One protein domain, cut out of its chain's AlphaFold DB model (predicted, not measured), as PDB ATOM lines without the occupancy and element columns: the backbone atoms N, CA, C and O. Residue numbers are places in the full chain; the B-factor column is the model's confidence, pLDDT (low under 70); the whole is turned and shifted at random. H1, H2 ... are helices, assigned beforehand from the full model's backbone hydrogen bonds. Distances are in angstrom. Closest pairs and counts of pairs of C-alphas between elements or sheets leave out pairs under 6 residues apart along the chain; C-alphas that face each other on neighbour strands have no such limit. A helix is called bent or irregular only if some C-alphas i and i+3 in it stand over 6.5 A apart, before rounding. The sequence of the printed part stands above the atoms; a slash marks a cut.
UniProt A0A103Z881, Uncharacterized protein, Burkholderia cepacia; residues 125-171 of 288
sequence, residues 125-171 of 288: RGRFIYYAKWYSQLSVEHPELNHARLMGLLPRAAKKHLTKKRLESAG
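What this domain is: This is residues 125 to 171 of the 288 residues of an uncharacterized protein of Burkholderia cepacia (UniProt A0A103Z881). One long helix, H1, makes the longest axis, and two short helices stand crosswise to it: H2 packs across its later part, and H3 comes near its middle without clearly touching it. The three helices are not side by side and form no bundle; the chain turns tightly after H1 into H2, and a link of residues 154 to 163, with a short helical run at residues 158 to 160 that bears no name, joins H2 to H3. The printed part has 47 residues with three named helices, in the order H1, H2, H3, and no named strand; its class is all helix. It is compact, with a radius of gyration of the C-alphas of 9.7 A, and its C-alphas span 28 by 23 by 15 A.

How they stand to each other: Start with H1, residues 125 to 141, and look at its residues 135 to 139, with which alone it touches H2, residues 147 to 153. The closest C-alphas there are those of Leu 138 and Leu 150, 6.7 A apart. The lines of H1 and H2 are about perpendicular, at 82 degrees. Go on to H3, residues 164 to 169, which is close to H1 but not clearly touching it: their closest C-alphas, those of Ala 132 and Leu 167, are 7.1 A apart. The lines of H1 and H3 are about perpendicular, at 77 degrees. H2 and H3 are also close but not clearly touching, and their closest C-alphas, those of His 147 and Lys 164, are 7.8 A apart. Their lines are only just about perpendicular, at 70.3 degrees. In H1, H2 and H3, every O i to N i+4 pair of the backbone is within hydrogen-bond range.

Where its parts are: Find C-alpha 125 at (-36.848, 20.897, 56.714); from there H1 runs 24.4 A to C-alpha 141 at (-47.012, 24.658, 34.893). H2 begins at C-alpha 147, at (-37.084, 16.314, 36.765), and measures 10.2 A from its first to its last C-alpha. H3 measures 8.5 A from C-alpha 164 to C-alpha 169, which you find at (-40.423, 10.045, 49.948). None of the three helices is bent.

The domain as a whole: The two C-alphas farthest apart in the domain are those of Arg 125 and Glu 144, at 28.2 A, while the first and last printed C-alphas, of Arg 125 and Gly 171, are 14.9 A apart. The printed part has no cut. The link from H1 to H2, 5 residues, is tight, and the link from H2 to H3, 10 residues, is short. In the B-factor column of this predicted model, the mean pLDDT of the printed part is 75.4; look for values under 70 at residues 125 to 126, 144 to 145 and 169 to 171.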
ATOM      1  N   ARG A 125     -35.466  21.319  56.994       62.53
ATOM      2  CA  ARG A 125     -36.848  20.897  56.714       62.53
ATOM      3  C   ARG A 125     -37.728  22.042  56.198       62.53
ATOM      4  O   ARG A 125     -38.474  21.826  55.251       62.53
ATOM      5  N   GLY A 126     -37.596  23.254  56.745       68.25
ATOM      6  CA  GLY A 126     -38.356  24.424  56.281       68.25
ATOM      7  C   GLY A 126     -37.972  24.827  54.858       68.25
ATOM      8  O   GLY A 126     -38.837  25.047  54.014       68.25
ATOM      9  N   ARG A 127     -36.667  24.803  54.551       74.69
ATOM     10  CA  ARG A 127     -36.167  25.035  53.185       74.69
ATOM     11  C   ARG A 127     -36.617  23.949  52.208       74.69
ATOM     12  O   ARG A 127     -36.959  24.276  51.081       74.69
ATOM     13  N   PHE A 128     -36.636  22.679  52.624       76.69
ATOM     14  CA  PHE A 128     -37.162  21.594  51.791       76.69
ATOM     15  C   PHE A 128     -38.632  21.825  51.433       76.69
ATOM     16  O   PHE A 128     -38.953  21.823  50.253       76.69
ATOM     17  N   ILE A 129     -39.497  22.090  52.419       74.25
ATOM     18  CA  ILE A 129     -40.934  22.316  52.190       74.25
ATOM     19  C   ILE A 129     -41.160  23.523  51.272       74.25
ATOM     20  O   ILE A 129     -41.953  23.441  50.338       74.25
ATOM     21  N   TYR A 130     -40.431  24.618  51.506       80.31
ATOM     22  CA  TYR A 130     -40.503  25.820  50.676       80.31
ATOM     23  C   TYR A 130     -40.175  25.521  49.206       80.31
ATOM     24  O   TYR A 130     -40.969  25.811  48.315       80.31
ATOM     25  N   TYR A 131     -39.033  24.878  48.945       82.88
ATOM     26  CA  TYR A 131     -38.630  24.564  47.576       82.88
ATOM     27  C   TYR A 131     -39.455  23.433  46.950       82.88
ATOM     28  O   TYR A 131     -39.631  23.432  45.738       82.88
ATOM     29  N   ALA A 132     -39.976  22.489  47.738       78.81
ATOM     30  CA  ALA A 132     -40.810  21.397  47.237       78.81
ATOM     31  C   ALA A 132     -42.162  21.910  46.726       78.81
ATOM     32  O   ALA A 132     -42.626  21.459  45.683       78.81
ATOM     33  N   LYS A 133     -42.750  22.918  47.389       81.19
ATOM     34  CA  LYS A 133     -43.942  23.612  46.879       81.19
ATOM     35  C   LYS A 133     -43.675  24.297  45.538       81.19
ATOM     36  O   LYS A 133     -44.453  24.124  44.610       81.19
ATOM     37  N   TRP A 134     -42.549  25.000  45.414       82.81
ATOM     38  CA  TRP A 134     -42.163  25.648  44.156       82.81
ATOM     39  C   TRP A 134     -41.885  24.625  43.042       82.81
ATOM     40  O   TRP A 134     -42.303  24.804  41.904       82.81
ATOM     41  N   TYR A 135     -41.238  23.508  43.380       84.19
ATOM     42  CA  TYR A 135     -41.039  22.387  42.461       84.19
ATOM     43  C   TYR A 135     -42.372  21.812  41.957       84.19
ATOM     44  O   TYR A 135     -42.508  21.561  40.765       84.19
ATOM     45  N   SER A 136     -43.356  21.645  42.846       79.12
ATOM     46  CA  SER A 136     -44.697  21.156  42.497       79.12
ATOM     47  C   SER A 136     -45.483  22.131  41.621       79.12
ATOM     48  O   SER A 136     -46.243  21.694  40.769       79.12
ATOM     49  N   GLN A 137     -45.322  23.441  41.820       80.75
ATOM     50  CA  GLN A 137     -45.935  24.444  40.943       80.75
ATOM     51  C   GLN A 137     -45.332  24.365  39.542       80.75
ATOM     52  O   GLN A 137     -46.063  24.211  38.569       80.75
ATOM     53  N   LEU A 138     -43.999  24.316  39.450       80.12
ATOM     54  CA  LEU A 138     -43.300  24.167  38.173       80.12
ATOM     55  C   LEU A 138     -43.659  22.868  37.442       80.12
ATOM     56  O   LEU A 138     -43.691  22.862  36.217       80.12
ATOM     57  N   SER A 139     -43.916  21.766  38.155       78.75
ATOM     58  CA  SER A 139     -44.317  20.511  37.505       78.75
ATOM     59  C   SER A 139     -45.735  20.555  36.936       78.75
ATOM     60  O   SER A 139     -46.012  19.837  35.982       78.75
ATOM     61  N   VAL A 140     -46.626  21.365  37.516       78.50
ATOM     62  CA  VAL A 140     -47.988  21.585  36.999       78.50
ATOM     63  C   VAL A 140     -47.977  22.582  35.841       78.50
ATOM     64  O   VAL A 140     -48.685  22.382  34.862       78.50
ATOM     65  N   GLU A 141     -47.163  23.634  35.937       77.00
ATOM     66  CA  GLU A 141     -47.012  24.658  34.893       77.00
ATOM     67  C   GLU A 141     -46.304  24.120  33.640       77.00
ATOM     68  O   GLU A 141     -46.602  24.557  32.532       77.00
ATOM     69  N   HIS A 142     -45.393  23.159  33.816       74.44
ATOM     70  CA  HIS A 142     -44.584  22.580  32.745       74.44
ATOM     71  C   HIS A 142     -44.598  21.040  32.771       74.44
ATOM     72  O   HIS A 142     -43.562  20.414  33.054       74.44
ATOM     73  N   PRO A 143     -45.747  20.398  32.488       76.31
ATOM     74  CA  PRO A 143     -45.879  18.939  32.529       76.31
ATOM     75  C   PRO A 143     -44.979  18.217  31.507       76.31
ATOM     76  O   PRO A 143     -44.659  17.041  31.674       76.31
ATOM     77  N   GLU A 144     -44.524  18.908  30.462       67.56
ATOM     78  CA  GLU A 144     -43.612  18.407  29.431       67.56
ATOM     79  C   GLU A 144     -42.146  18.290  29.891       67.56
ATOM     80  O   GLU A 144     -41.316  17.668  29.215       67.56
ATOM     81  N   LEU A 145     -41.785  18.900  31.025       68.25
ATOM     82  CA  LEU A 145     -40.405  18.958  31.498       68.25
ATOM     83  C   LEU A 145     -40.069  17.816  32.462       68.25
ATOM     84  O   LEU A 145     -40.755  17.533  33.439       68.25
ATOM     85  N   ASN A 146     -38.914  17.184  32.236       73.88
ATOM     86  CA  ASN A 146     -38.403  16.156  33.141       73.88
ATOM     87  C   ASN A 146     -37.818  16.752  34.438       73.88
ATOM     88  O   ASN A 146     -37.455  17.930  34.500       73.88
ATOM     89  N   HIS A 147     -37.631  15.908  35.461       77.81
ATOM     90  CA  HIS A 147     -37.084  16.314  36.765       77.81
ATOM     91  C   HIS A 147     -35.787  17.141  36.665       77.81
ATOM     92  O   HIS A 147     -35.625  18.121  37.389       77.81
ATOM     93  N   ALA A 148     -34.868  16.794  35.758       73.94
ATOM     94  CA  ALA A 148     -33.601  17.511  35.605       73.94
ATOM     95  C   ALA A 148     -33.788  18.928  35.034       73.94
ATOM     96  O   ALA A 148     -33.111  19.855  35.482       73.94
ATOM     97  N   ARG A 149     -34.709  19.102  34.077       73.75
ATOM     98  CA  ARG A 149     -35.061  20.411  33.505       73.75
ATOM     99  C   ARG A 149     -35.829  21.271  34.508       73.75
ATOM    100  O   ARG A 149     -35.446  22.421  34.698       73.75
ATOM    101  N   LEU A 150     -36.785  20.695  35.240       77.75
ATOM    102  CA  LEU A 150     -37.497  21.372  36.334       77.75
ATOM    103  C   LEU A 150     -36.530  21.857  37.428       77.75
ATOM    104  O   LEU A 150     -36.559  23.014  37.841       77.75
ATOM    105  N   MET A 151     -35.578  21.012  37.834       79.06
ATOM    106  CA  MET A 151     -34.512  21.398  38.766       79.06
ATOM    107  C   MET A 151     -33.571  22.472  38.195       79.06
ATOM    108  O   MET A 151     -32.891  23.158  38.959       79.06
ATOM    109  N   GLY A 152     -33.498  22.620  36.871       75.12
ATOM    110  CA  GLY A 152     -32.747  23.666  36.180       75.12
ATOM    111  C   GLY A 152     -33.333  25.065  36.373       75.12
ATOM    112  O   GLY A 152     -32.553  26.004  36.520       75.12
ATOM    113  N   LEU A 153     -34.664  25.167  36.436       75.94
ATOM    114  CA  LEU A 153     -35.419  26.414  36.619       75.94
ATOM    115  C   LEU A 153     -35.407  26.911  38.070       75.94
ATOM    116  O   LEU A 153     -35.577  28.098  38.335       75.94
ATOM    117  N   LEU A 154     -35.162  26.013  39.025       80.44
ATOM    118  CA  LEU A 154     -35.096  26.368  40.436       80.44
ATOM    119  C   LEU A 154     -33.779  27.071  40.816       80.44
ATOM    120  O   LEU A 154     -32.705  26.739  40.291       80.44
ATOM    121  N   PRO A 155     -33.806  27.970  41.824       76.12
ATOM    122  CA  PRO A 155     -32.605  28.618  42.333       76.12
ATOM    123  C   PRO A 155     -31.539  27.614  42.767       76.12
ATOM    124  O   PRO A 155     -31.820  26.553  43.325       76.12
ATOM    125  N   ARG A 156     -30.265  27.982  42.607       73.38
ATOM    126  CA  ARG A 156     -29.127  27.105  42.944       73.38
ATOM    127  C   ARG A 156     -29.138  26.629  44.406       73.38
ATOM    128  O   ARG A 156     -28.632  25.546  44.694       73.38
ATOM    129  N   ALA A 157     -29.731  27.407  45.314       74.00
ATOM    130  CA  ALA A 157     -29.925  27.042  46.717       74.00
ATOM    131  C   ALA A 157     -30.924  25.883  46.911       74.00
ATOM    132  O   ALA A 157     -30.718  25.054  47.798       74.00
ATOM    133  N   ALA A 158     -31.945  25.765  46.055       75.06
ATOM    134  CA  ALA A 158     -32.940  24.692  46.095       75.06
ATOM    135  C   ALA A 158     -32.313  23.316  45.828       75.06
ATOM    136  O   ALA A 158     -32.643  22.337  46.496       75.06
ATOM    137  N   LYS A 159     -31.323  23.260  44.925       77.50
ATOM    138  CA  LYS A 159     -30.605  22.033  44.523       77.50
ATOM    139  C   LYS A 159     -29.910  21.312  45.682       77.50
ATOM    140  O   LYS A 159     -29.667  20.116  45.600       77.50
ATOM    141  N   LYS A 160     -29.581  22.030  46.762       76.94
ATOM    142  CA  LYS A 160     -28.970  21.450  47.971       76.94
ATOM    143  C   LYS A 160     -29.985  20.760  48.886       76.94
ATOM    144  O   LYS A 160     -29.598  19.972  49.743       76.94
ATOM    145  N   HIS A 161     -31.264  21.095  48.751       77.62
ATOM    146  CA  HIS A 161     -32.320  20.649  49.658       77.62
ATOM    147  C   HIS A 161     -33.287  19.671  48.988       77.62
ATOM    148  O   HIS A 161     -33.778  18.769  49.665       77.62
ATOM    149  N   LEU A 162     -33.494  19.813  47.678       78.19
ATOM    150  CA  LEU A 162     -34.331  18.949  46.858       78.19
ATOM    151  C   LEU A 162     -33.498  17.867  46.170       78.19
ATOM    152  O   LEU A 162     -32.652  18.153  45.325       78.19
ATOM    153  N   THR A 163     -33.777  16.615  46.516       76.88
ATOM    154  CA  THR A 163     -33.314  15.440  45.775       76.88
ATOM    155  C   THR A 163     -34.528  14.633  45.338       76.88
ATOM    156  O   THR A 163     -35.536  14.628  46.043       76.88
ATOM    157  N   LYS A 164     -34.421  13.922  44.208       74.56
ATOM    158  CA  LYS A 164     -35.493  13.057  43.691       74.56
ATOM    159  C   LYS A 164     -36.039  12.117  44.774       74.56
ATOM    160  O   LYS A 164     -37.211  12.193  45.109       74.56
ATOM    161  N   LYS A 165     -35.144  11.382  45.446       70.81
ATOM    162  CA  LYS A 165     -35.486  10.478  46.558       70.81
ATOM    163  C   LYS A 165     -36.244  11.172  47.698       70.81
ATOM    164  O   LYS A 165     -37.125  10.566  48.294       70.81
ATOM    165  N   ARG A 166     -35.902  12.427  48.028       72.50
ATOM    166  CA  ARG A 166     -36.600  13.186  49.081       72.50
ATOM    167  C   ARG A 166     -37.987  13.649  48.653       72.50
ATOM    168  O   ARG A 166     -38.887  13.642  49.483       72.50
ATOM    169  N   LEU A 167     -38.143  14.059  47.396       75.69
ATOM    170  CA  LEU A 167     -39.430  14.457  46.824       75.69
ATOM    171  C   LEU A 167     -40.382  13.259  46.744       75.69
ATOM    172  O   LEU A 167     -41.482  13.339  47.280       75.69
ATOM    173  N   GLU A 168     -39.908  12.125  46.222       73.00
ATOM    174  CA  GLU A 168     -40.662  10.864  46.179       73.00
ATOM    175  C   GLU A 168     -41.060  10.404  47.591       73.00
ATOM    176  O   GLU A 168     -42.223  10.118  47.849       73.00
ATOM    177  N   SER A 169     -40.125  10.422  48.554       66.12
ATOM    178  CA  SER A 169     -40.423  10.045  49.948       66.12
ATOM    179  C   SER A 169     -41.406  10.984  50.656       66.12
ATOM    180  O   SER A 169     -41.957  10.625  51.691       66.12
ATOM    181  N   ALA A 170     -41.584  12.196  50.130       66.12
ATOM    182  CA  ALA A 170     -42.517  13.189  50.646       66.12
ATOM    183  C   ALA A 170     -43.849  13.203  49.870       66.12
ATOM    184  O   ALA A 170     -44.667  14.084  50.123       66.12
ATOM    185  N   GLY A 171     -44.061  12.250  48.952       64.81
ATOM    186  CA  GLY A 171     -45.303  12.095  48.192       64.81
ATOM    187  C   GLY A 171     -45.455  13.051  47.009       64.81
ATOM    188  O   GLY A 171     -46.568  13.235  46.533       64.81
TER     189      GLY A 171